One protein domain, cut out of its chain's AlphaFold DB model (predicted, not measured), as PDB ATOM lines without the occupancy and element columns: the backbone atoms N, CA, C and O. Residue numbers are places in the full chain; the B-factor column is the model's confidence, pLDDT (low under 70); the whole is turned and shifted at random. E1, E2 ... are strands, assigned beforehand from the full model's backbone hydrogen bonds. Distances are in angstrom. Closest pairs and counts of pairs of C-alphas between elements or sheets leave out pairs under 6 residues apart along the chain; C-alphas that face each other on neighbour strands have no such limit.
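This is residues 198 to 268 of the 283 residues of an uncharacterized protein of Boseongicola sp (UniProt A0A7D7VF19). Two small three-stranded sheets lie face to face as a sandwich, with their strands crossed at 36 degrees; the two come closest where E3 passes E1 and E2. A long loop, residues 215 to 226, swings out between the sheets' strands E2 and E3, its C-alphas 11 to 21 A from the mean of all C-alphas. The printed part has 71 residues with six named strands, E1 to E6 in chain order, and no named helix, and its class is all strand. One sheet has the order E2, E1, E6 and is antiparallel; the other has the order E3, E5, E4 and is mixed. The whole is compact, with a radius of gyration of the C-alphas of 12.2 A and spans of 32 by 27 by 15 A.

E1, residues 198 to 205, forms a hairpin with E2, residues 208 to 214, at 159 degrees between their directions; N 203 and O 210, 2.9 A apart, are within hydrogen-bond range. E1 is the inner strand of its sheet, and its other antiparallel neighbour is E6, residues 262 to 267, at 152 degrees, with N 200 and O 264 at 2.9 A. This sheet is only just strongly twisted, its C-alphas up to 4.4 A off the best plane. In the other sheet E3, residues 227 to 232, is parallel to E5, residues 248 to 253, at 26 degrees, with N 230 and O 250 at 3.0 A. E5 forms a hairpin with E4, residues 239 to 243, at 156 degrees, with N 242 and O 249 at 2.9 A. Between the sheets, the closest C-alphas of E2 and E3 are those of Met 213 and Ala 227, 6.3 A apart, and the closest of E1 and E3 are those of Val 198 and Ala 227, 7.4 A apart. E4 is apart from E1, E2 and E6. The parts of the two sheets that face each other are 9.6 A centre to centre, their best planes 22 degrees apart.

E1 begins at C-alpha 198 (-33.479, 16.368, -54.194) and is 22.1 A long; E2 is 19.3 A. E3, from C-alpha 227 (-36.013, 13.297, -47.982), is 16.2 A, E4 is 13.6 A and E5 is 16.6 A. E6 is 17.0 A and ends at C-alpha 267 (-31.955, 10.615, -56.186).

The C-alphas farthest apart are those of Lys 219 and Gly 235, at 37.3 A. The link from E2 to E3 is long, with 12 residues. The printed part has no cut, its mean pLDDT is 96.4, and no printed residue is under 70.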
ATOM      1  N   VAL A 198     -33.391  15.389 -55.276       98.00
ATOM      2  CA  VAL A 198     -33.479  16.368 -54.194       98.00
ATOM      3  C   VAL A 198     -32.108  17.007 -53.980       98.00
ATOM      4  O   VAL A 198     -31.072  16.347 -54.110       98.00
ATOM      5  N   HIS A 199     -32.092  18.302 -53.684       98.25
ATOM      6  CA  HIS A 199     -30.872  19.066 -53.479       98.25
ATOM      7  C   HIS A 199     -30.501  19.067 -51.998       98.25
ATOM      8  O   HIS A 199     -31.155  19.713 -51.182       98.25
ATOM      9  N   PHE A 200     -29.459  18.319 -51.652       98.25
ATOM     10  CA  PHE A 200     -28.859  18.337 -50.327       98.25
ATOM     11  C   PHE A 200     -27.850  19.487 -50.248       98.25
ATOM     12  O   PHE A 200     -26.886  19.483 -51.012       98.25
ATOM     13  N   GLU A 201     -28.024  20.435 -49.326       98.06
ATOM     14  CA  GLU A 201     -27.001  21.441 -49.001       98.06
ATOM     15  C   GLU A 201     -26.526  21.295 -47.555       98.06
ATOM     16  O   GLU A 201     -27.281  20.894 -46.666       98.06
ATOM     17  N   TRP A 202     -25.266  21.654 -47.313       98.00
ATOM     18  CA  TRP A 202     -24.716  21.780 -45.969       98.00
ATOM     19  C   TRP A 202     -23.961  23.097 -45.810       98.00
ATOM     20  O   TRP A 202     -23.203  23.521 -46.689       98.00
ATOM     21  N   LEU A 203     -24.135  23.725 -44.652       97.00
ATOM     22  CA  LEU A 203     -23.447  24.946 -44.256       97.00
ATOM     23  C   LEU A 203     -22.790  24.734 -42.883       97.00
ATOM     24  O   LEU A 203     -23.499  24.489 -41.906       97.00
ATOM     25  N   PRO A 204     -21.453  24.827 -42.769       95.62
ATOM     26  CA  PRO A 204     -20.777  24.726 -41.479       95.62
ATOM     27  C   PRO A 204     -21.253  25.797 -40.481       95.62
ATOM     28  O   PRO A 204     -21.300  26.983 -40.807       95.62
ATOM     29  N   LYS A 205     -21.552  25.378 -39.248       94.81
ATOM     30  CA  LYS A 205     -21.920  26.219 -38.098       94.81
ATOM     31  C   LYS A 205     -21.056  25.825 -36.898       94.81
ATOM     32  O   LYS A 205     -21.441  25.027 -36.047       94.81
ATOM     33  N   GLY A 206     -19.831  26.347 -36.856       89.19
ATOM     34  CA  GLY A 206     -18.849  25.944 -35.847       89.19
ATOM     35  C   GLY A 206     -18.449  24.472 -36.010       89.19
ATOM     36  O   GLY A 206     -17.830  24.117 -37.010       89.19
ATOM     37  N   LYS A 207     -18.784  23.626 -35.026       87.31
ATOM     38  CA  LYS A 207     -18.550  22.166 -35.074       87.31
ATOM     39  C   LYS A 207     -19.719  21.379 -35.684       87.31
ATOM     40  O   LYS A 207     -19.582  20.181 -35.938       87.31
ATOM     41  N   GLU A 208     -20.852  22.038 -35.909       93.50
ATOM     42  CA  GLU A 208     -22.055  21.448 -36.488       93.50
ATOM     43  C   GLU A 208     -22.254  21.893 -37.939       93.50
ATOM     44  O   GLU A 208     -21.474  22.675 -38.489       93.50
ATOM     45  N   PHE A 209     -23.300  21.370 -38.572       96.38
ATOM     46  CA  PHE A 209     -23.717  21.759 -39.909       96.38
ATOM     47  C   PHE A 209     -25.217  22.014 -39.909       96.38
ATOM     48  O   PHE A 209     -25.992  21.215 -39.386       96.38
ATOM     49  N   GLU A 210     -25.615  23.101 -40.549       96.88
ATOM     50  CA  GLU A 210     -26.989  23.303 -40.985       96.88
ATOM     51  C   GLU A 210     -27.189  22.523 -42.291       96.88
ATOM     52  O   GLU A 210     -26.375  22.653 -43.210       96.88
ATOM     53  N   LEU A 211     -28.221  21.678 -42.353       97.56
ATOM     54  CA  LEU A 211     -28.508  20.802 -43.493       97.56
ATOM     55  C   LEU A 211     -29.876  21.135 -44.072       97.56
ATOM     56  O   LEU A 211     -30.840  21.260 -43.316       97.56
ATOM     57  N   THR A 212     -29.982  21.172 -45.397       97.88
ATOM     58  CA  THR A 212     -31.268  21.322 -46.088       97.88
ATOM     59  C   THR A 212     -31.456  20.236 -47.139       97.88
ATOM     60  O   THR A 212     -30.493  19.722 -47.712       97.88
ATOM     61  N   MET A 213     -32.718  19.865 -47.364       98.25
ATOM     62  CA  MET A 213     -33.155  18.940 -48.412       98.25
ATOM     63  C   MET A 213     -34.228  19.655 -49.231       98.25
ATOM     64  O   MET A 213     -35.386  19.730 -48.825       98.25
ATOM     65  N   GLN A 214     -33.826  20.224 -50.363       98.12
ATOM     66  CA  GLN A 214     -34.638  21.175 -51.120       98.12
ATOM     67  C   GLN A 214     -35.080  20.640 -52.474       98.12
ATOM     68  O   GLN A 214     -34.404  19.824 -53.103       98.12
ATOM     69  N   ALA A 215     -36.199  21.168 -52.958       98.25
ATOM     70  CA  ALA A 215     -36.645  21.042 -54.339       98.25
ATOM     71  C   ALA A 215     -36.458  22.370 -55.087       98.25
ATOM     72  O   ALA A 215     -37.433  23.090 -55.294       98.25
ATOM     73  N   PRO A 216     -35.226  22.765 -55.445       97.50
ATOM     74  CA  PRO A 216     -34.998  24.087 -56.004       97.50
ATOM     75  C   PRO A 216     -35.461  24.185 -57.462       97.50
ATOM     76  O   PRO A 216     -35.002  23.427 -58.314       97.50
ATOM     77  N   GLY A 217     -36.312  25.171 -57.728       96.44
ATOM     78  CA  GLY A 217     -36.461  25.853 -59.010       96.44
ATOM     79  C   GLY A 217     -35.667  27.167 -59.029       96.44
ATOM     80  O   GLY A 217     -34.841  27.438 -58.147       96.44
ATOM     81  N   LEU A 218     -35.916  27.989 -60.044       96.19
ATOM     82  CA  LEU A 218     -35.379  29.342 -60.175       96.19
ATOM     83  C   LEU A 218     -36.074  30.321 -59.224       96.19
ATOM     84  O   LEU A 218     -35.399  31.176 -58.651       96.19
ATOM     85  N   LYS A 219     -37.398  30.205 -59.049       96.69
ATOM     86  CA  LYS A 219     -38.195  31.113 -58.204       96.69
ATOM     87  C   LYS A 219     -38.452  30.521 -56.824       96.69
ATOM     88  O   LYS A 219     -38.353  31.229 -55.824       96.69
ATOM     89  N   PHE A 220     -38.755  29.227 -56.761       97.44
ATOM     90  CA  PHE A 220     -39.141  28.557 -55.520       97.44
ATOM     91  C   PHE A 220     -38.100  27.533 -55.067       97.44
ATOM     92  O   PHE A 220     -37.528  26.809 -55.876       97.44
ATOM     93  N   ARG A 221     -37.848  27.434 -53.756       97.44
ATOM     94  CA  ARG A 221     -36.903  26.457 -53.172       97.44
ATOM     95  C   ARG A 221     -37.444  25.816 -51.883       97.44
ATOM     96  O   ARG A 221     -36.830  25.975 -50.832       97.44
ATOM     97  N   PRO A 222     -38.598  25.132 -51.923       97.88
ATOM     98  CA  PRO A 222     -39.190  24.551 -50.726       97.88
ATOM     99  C   PRO A 222     -38.324  23.426 -50.140       97.88
ATOM    100  O   PRO A 222     -37.754  22.605 -50.870       97.88
ATOM    101  N   ASP A 223     -38.268  23.378 -48.809       97.25
ATOM    102  CA  ASP A 223     -37.677  22.277 -48.048       97.25
ATOM    103  C   ASP A 223     -38.665  21.105 -47.988       97.25
ATOM    104  O   ASP A 223     -39.739  21.209 -47.390       97.25
ATOM    105  N   THR A 224     -38.309  19.972 -48.592       97.56
ATOM    106  CA  THR A 224     -39.180  18.791 -48.605       97.56
ATOM    107  C   THR A 224     -39.022  17.955 -47.338       97.56
ATOM    108  O   THR A 224     -37.938  17.820 -46.772       97.56
ATOM    109  N   LYS A 225     -40.111  17.309 -46.916       95.88
ATOM    110  CA  LYS A 225     -40.117  16.316 -45.831       95.88
ATOM    111  C   LYS A 225     -39.962  14.878 -46.326       95.88
ATOM    112  O   LYS A 225     -39.882  13.966 -45.494       95.88
ATOM    113  N   ILE A 226     -39.950  14.669 -47.643       97.88
ATOM    114  CA  ILE A 226     -39.834  13.342 -48.260       97.88
ATOM    115  C   ILE A 226     -38.402  12.829 -48.210       97.88
ATOM    116  O   ILE A 226     -38.213  11.624 -48.136       97.88
ATOM    117  N   ALA A 227     -37.400  13.703 -48.149       97.88
ATOM    118  CA  ALA A 227     -36.013  13.297 -47.982       97.88
ATOM    119  C   ALA A 227     -35.392  13.950 -46.747       97.88
ATOM    120  O   ALA A 227     -35.592  15.134 -46.485       97.88
ATOM    121  N   ARG A 228     -34.615  13.179 -45.986       98.06
ATOM    122  CA  ARG A 228     -33.893  13.655 -44.803       98.06
ATOM    123  C   ARG A 228     -32.433  13.244 -44.885       98.06
ATOM    124  O   ARG A 228     -32.139  12.119 -45.270       98.06
ATOM    125  N   MET A 229     -31.545  14.143 -44.467       98.31
ATOM    126  CA  MET A 229     -30.121  13.862 -44.307       98.31
ATOM    127  C   MET A 229     -29.743  13.775 -42.829       98.31
ATOM    128  O   MET A 229     -30.202  14.581 -42.015       98.31
ATOM    129  N   THR A 230     -28.869  12.831 -42.490       98.12
ATOM    130  CA  THR A 230     -28.160  12.775 -41.206       98.12
ATOM    131  C   THR A 230     -26.650  12.717 -41.419       98.12
ATOM    132  O   THR A 230     -26.162  12.236 -42.441       98.12
ATOM    133  N   ILE A 231     -25.886  13.219 -40.450       98.00
ATOM    134  CA  ILE A 231     -24.421  13.129 -40.462       98.00
ATOM    135  C   ILE A 231     -24.014  11.954 -39.589       98.00
ATOM    136  O   ILE A 231     -24.470  11.850 -38.452       98.00
ATOM    137  N   VAL A 232     -23.140  11.099 -40.110       97.75
ATOM    138  CA  VAL A 232     -22.636   9.919 -39.403       97.75
ATOM    139  C   VAL A 232     -21.111   9.931 -39.412       97.75
ATOM    140  O   VAL A 232     -20.482  10.237 -40.428       97.75
ATOM    141  N   ASP A 233     -20.504   9.578 -38.283       96.69
ATOM    142  CA  ASP A 233     -19.058   9.398 -38.172       96.69
ATOM    143  C   ASP A 233     -18.674   8.000 -38.682       96.69
ATOM    144  O   ASP A 233     -18.776   7.004 -37.972       96.69
ATOM    145  N   ARG A 234     -18.282   7.921 -39.960       96.88
ATOM    146  CA  ARG A 234     -17.840   6.686 -40.633       96.88
ATOM    147  C   ARG A 234     -16.784   6.968 -41.703       96.88
ATOM    148  O   ARG A 234     -16.699   8.089 -42.204       96.88
ATOM    149  N   GLY A 235     -16.026   5.940 -42.089       95.31
ATOM    150  CA  GLY A 235     -15.045   6.022 -43.182       95.31
ATOM    151  C   GLY A 235     -15.660   5.868 -44.579       95.31
ATOM    152  O   GLY A 235     -15.339   6.627 -45.489       95.31
ATOM    153  N   ALA A 236     -16.566   4.904 -44.749       93.19
ATOM    154  CA  ALA A 236     -17.265   4.620 -46.000       93.19
ATOM    155  C   ALA A 236     -18.616   3.927 -45.710       93.19
ATOM    156  O   ALA A 236     -18.769   3.364 -44.624       93.19
ATOM    157  N   PRO A 237     -19.581   3.949 -46.651       95.12
ATOM    158  CA  PRO A 237     -19.593   4.761 -47.874       95.12
ATOM    159  C   PRO A 237     -19.760   6.257 -47.557       95.12
ATOM    160  O   PRO A 237     -20.186   6.625 -46.465       95.12
ATOM    161  N   VAL A 238     -19.434   7.157 -48.493       96.12
ATOM    162  CA  VAL A 238     -19.633   8.604 -48.262       96.12
ATOM    163  C   VAL A 238     -21.116   8.907 -48.059       96.12
ATOM    164  O   VAL A 238     -21.483   9.522 -47.064       96.12
ATOM    165  N   TYR A 239     -21.968   8.410 -48.952       97.31
ATOM    166  CA  TYR A 239     -23.421   8.498 -48.850       97.31
ATOM    167  C   TYR A 239     -24.001   7.100 -48.694       97.31
ATOM    168  O   TYR A 239     -23.558   6.183 -49.384       97.31
ATOM    169  N   ASP A 240     -24.988   6.968 -47.819       97.31
ATOM    170  CA  ASP A 240     -25.731   5.730 -47.609       97.31
ATOM    171  C   ASP A 240     -27.231   6.023 -47.582       97.31
ATOM    172  O   ASP A 240     -27.638   7.145 -47.252       97.31
ATOM    173  N   TYR A 241     -28.026   5.022 -47.937       97.44
ATOM    174  CA  TYR A 241     -29.466   5.131 -48.105       97.44
ATOM    175  C   TYR A 241     -30.196   4.058 -47.310       97.44
ATOM    176  O   TYR A 241     -29.869   2.876 -47.376       97.44
ATOM    177  N   GLN A 242     -31.257   4.469 -46.624       97.06
ATOM    178  CA  GLN A 242     -32.233   3.566 -46.042       97.06
ATOM    179  C   GLN A 242     -33.632   3.975 -46.487       97.06
ATOM    180  O   GLN A 242     -34.014   5.149 -46.461       97.06
ATOM    181  N   ARG A 243     -34.425   2.978 -46.880       96.56
ATOM    182  CA  ARG A 243     -35.823   3.196 -47.231       96.56
ATOM    183  C   ARG A 243     -36.642   3.371 -45.955       96.56
ATOM    184  O   ARG A 243     -36.776   2.435 -45.173       96.56
ATOM    185  N   GLY A 244     -37.191   4.563 -45.751       95.75
ATOM    186  CA  GLY A 244     -38.150   4.835 -44.685       95.75
ATOM    187  C   GLY A 244     -39.595   4.571 -45.113       95.75
ATOM    188  O   GLY A 244     -39.882   4.191 -46.252       95.75
ATOM    189  N   TYR A 245     -40.534   4.834 -44.204       95.19
ATOM    190  CA  TYR A 245     -41.959   4.844 -44.529       95.19
ATOM    191  C   TYR A 245     -42.306   6.134 -45.279       95.19
ATOM    192  O   TYR A 245     -42.373   7.204 -44.669       95.19
ATOM    193  N   ASN A 246     -42.489   6.033 -46.600       95.12
ATOM    194  CA  ASN A 246     -42.784   7.165 -47.490       95.12
ATOM    195  C   ASN A 246     -41.737   8.291 -47.440       95.12
ATOM    196  O   ASN A 246     -42.056   9.456 -47.680       95.12
ATOM    197  N   LYS A 247     -40.493   7.948 -47.083       96.94
ATOM    198  CA  LYS A 247     -39.387   8.891 -46.918       96.94
ATOM    199  C   LYS A 247     -38.056   8.268 -47.306       96.94
ATOM    200  O   LYS A 247     -37.776   7.118 -46.973       96.94
ATOM    201  N   ASP A 248     -37.215   9.078 -47.922       97.88
ATOM    202  CA  ASP A 248     -35.818   8.801 -48.190       97.88
ATOM    203  C   ASP A 248     -34.963   9.199 -46.989       97.88
ATOM    204  O   ASP A 248     -34.911  10.372 -46.606       97.88
ATOM    205  N   LEU A 249     -34.289   8.220 -46.383       98.38
ATOM    206  CA  LEU A 249     -33.377   8.447 -45.269       98.38
ATOM    207  C   LEU A 249     -31.946   8.341 -45.782       98.38
ATOM    208  O   LEU A 249     -31.401   7.252 -45.959       98.38
ATOM    209  N   TRP A 250     -31.343   9.495 -46.032       98.38
ATOM    210  CA  TRP A 250     -29.952   9.604 -46.436       98.38
ATOM    211  C   TRP A 250     -29.059   9.854 -45.229       98.38
ATOM    212  O   TRP A 250     -29.434  10.540 -44.274       98.38
ATOM    213  N   SER A 251     -27.834   9.352 -45.306       98.38
ATOM    214  CA  SER A 251     -26.773   9.733 -44.382       98.38
ATOM    215  C   SER A 251     -25.482  10.045 -45.125       98.38
ATOM    216  O   SER A 251     -25.165   9.400 -46.129       98.38
ATOM    217  N   VAL A 252     -24.715  11.001 -44.607       98.25
ATOM    218  CA  VAL A 252     -23.427  11.432 -45.156       98.25
ATOM    219  C   VAL A 252     -22.318  11.279 -44.117       98.25
ATOM    220  O   VAL A 252     -22.494  11.597 -42.940       98.25
ATOM    221  N   ALA A 253     -21.160  10.784 -44.553       97.69
ATOM    222  CA  ALA A 253     -19.973  10.686 -43.718       97.69
ATOM    223  C   ALA A 253     -19.485  12.092 -43.333       97.69
ATOM    224  O   ALA A 253     -19.190  12.909 -44.211       97.69
ATOM    225  N   ARG A 254     -19.355  12.378 -42.028       96.19
ATOM    226  CA  ARG A 254     -18.928  13.698 -41.520       96.19
ATOM    227  C   ARG A 254     -17.639  14.186 -42.177       96.19
ATOM    228  O   ARG A 254     -17.549  15.347 -42.569       96.19
ATOM    229  N   GLY A 255     -16.666  13.284 -42.330       94.31
ATOM    230  CA  GLY A 255     -15.360  13.584 -42.922       94.31
ATOM    231  C   GLY A 255     -15.428  14.116 -44.360       94.31
ATOM    232  O   GLY A 255     -14.479  14.743 -44.817       94.31
ATOM    233  N   SER A 256     -16.548  13.925 -45.063       94.56
ATOM    234  CA  SER A 256     -16.726  14.341 -46.456       94.56
ATOM    235  C   SER A 256     -17.366  15.720 -46.637       94.56
ATOM    236  O   SER A 256     -17.341  16.242 -47.748       94.56
ATOM    237  N   LEU A 257     -17.920  16.333 -45.583       93.31
ATOM    238  CA  LEU A 257     -18.585  17.644 -45.678       93.31
ATOM    239  C   LEU A 257     -17.595  18.822 -45.750       93.31
ATOM    240  O   LEU A 257     -17.950  19.927 -46.162       93.31
ATOM    241  N   GLY A 258     -16.324  18.602 -45.409       88.44
ATOM    242  CA  GLY A 258     -15.300  19.646 -45.453       88.44
ATOM    243  C   GLY A 258     -15.605  20.838 -44.531       88.44
ATOM    244  O   GLY A 258     -16.381  20.740 -43.586       88.44
ATOM    245  N   LYS A 259     -14.946  21.978 -44.786       91.25
ATOM    246  CA  LYS A 259     -15.041  23.207 -43.963       91.25
ATOM    247  C   LYS A 259     -15.798  24.360 -44.635       91.25
ATOM    248  O   LYS A 259     -15.806  25.469 -44.110       91.25
ATOM    249  N   LYS A 260     -16.376  24.141 -45.817       93.81
ATOM    250  CA  LYS A 260     -17.076  25.166 -46.612       93.81
ATOM    251  C   LYS A 260     -18.510  24.725 -46.889       93.81
ATOM    252  O   LYS A 260     -18.814  23.540 -46.764       93.81
ATOM    253  N   LYS A 261     -19.363  25.677 -47.290       96.12
ATOM    254  CA  LYS A 261     -20.675  25.363 -47.867       96.12
ATOM    255  C   LYS A 261     -20.489  24.406 -49.046       96.12
ATOM    256  O   LYS A 261     -19.586  24.610 -49.859       96.12
ATOM    257  N   GLY A 262     -21.365  23.417 -49.161       96.88
ATOM    258  CA  GLY A 262     -21.439  22.564 -50.338       96.88
ATOM    259  C   GLY A 262     -22.847  22.045 -50.580       96.88
ATOM    260  O   GLY A 262     -23.762  22.295 -49.795       96.88
ATOM    261  N   ALA A 263     -23.013  21.371 -51.714       96.81
ATOM    262  CA  ALA A 263     -24.284  20.796 -52.108       96.81
ATOM    263  C   ALA A 263     -24.105  19.563 -52.998       96.81
ATOM    264  O   ALA A 263     -23.056  19.370 -53.620       96.81
ATOM    265  N   ARG A 264     -25.144  18.728 -53.065       96.38
ATOM    266  CA  ARG A 264     -25.210  17.553 -53.932       96.38
ATOM    267  C   ARG A 264     -26.654  17.220 -54.293       96.38
ATOM    268  O   ARG A 264     -27.526  17.183 -53.434       96.38
ATOM    269  N   TRP A 265     -26.887  16.878 -55.556       97.31
ATOM    270  CA  TRP A 265     -28.130  16.228 -55.963       97.31
ATOM    271  C   TRP A 265     -28.101  14.746 -55.598       97.31
ATOM    272  O   TRP A 265     -27.174  14.028 -55.982       97.31
ATOM    273  N   LEU A 266     -29.128  14.295 -54.885       97.75
ATOM    274  CA  LEU A 266     -29.349  12.895 -54.538       97.75
ATOM    275  C   LEU A 266     -30.640  12.412 -55.202       97.75
ATOM    276  O   LEU A 266     -31.578  13.202 -55.326       97.75
ATOM    277  N   PRO A 267     -30.711  11.152 -55.652       97.62
ATOM    278  CA  PRO A 267     -31.955  10.615 -56.186       97.62
ATOM    279  C   PRO A 267     -33.026  10.541 -55.090       97.62
ATOM    280  O   PRO A 267     -32.713  10.307 -53.922       97.62
ATOM    281  N   VAL A 268     -34.293  10.705 -55.469       97.06
ATOM    282  CA  VAL A 268     -35.428  10.342 -54.605       97.06
ATOM    283  C   VAL A 268     -35.935   8.944 -54.959       97.06
ATOM    284  O   VAL A 268     -35.913   8.557 -56.130       97.06
TER     285      VAL A 268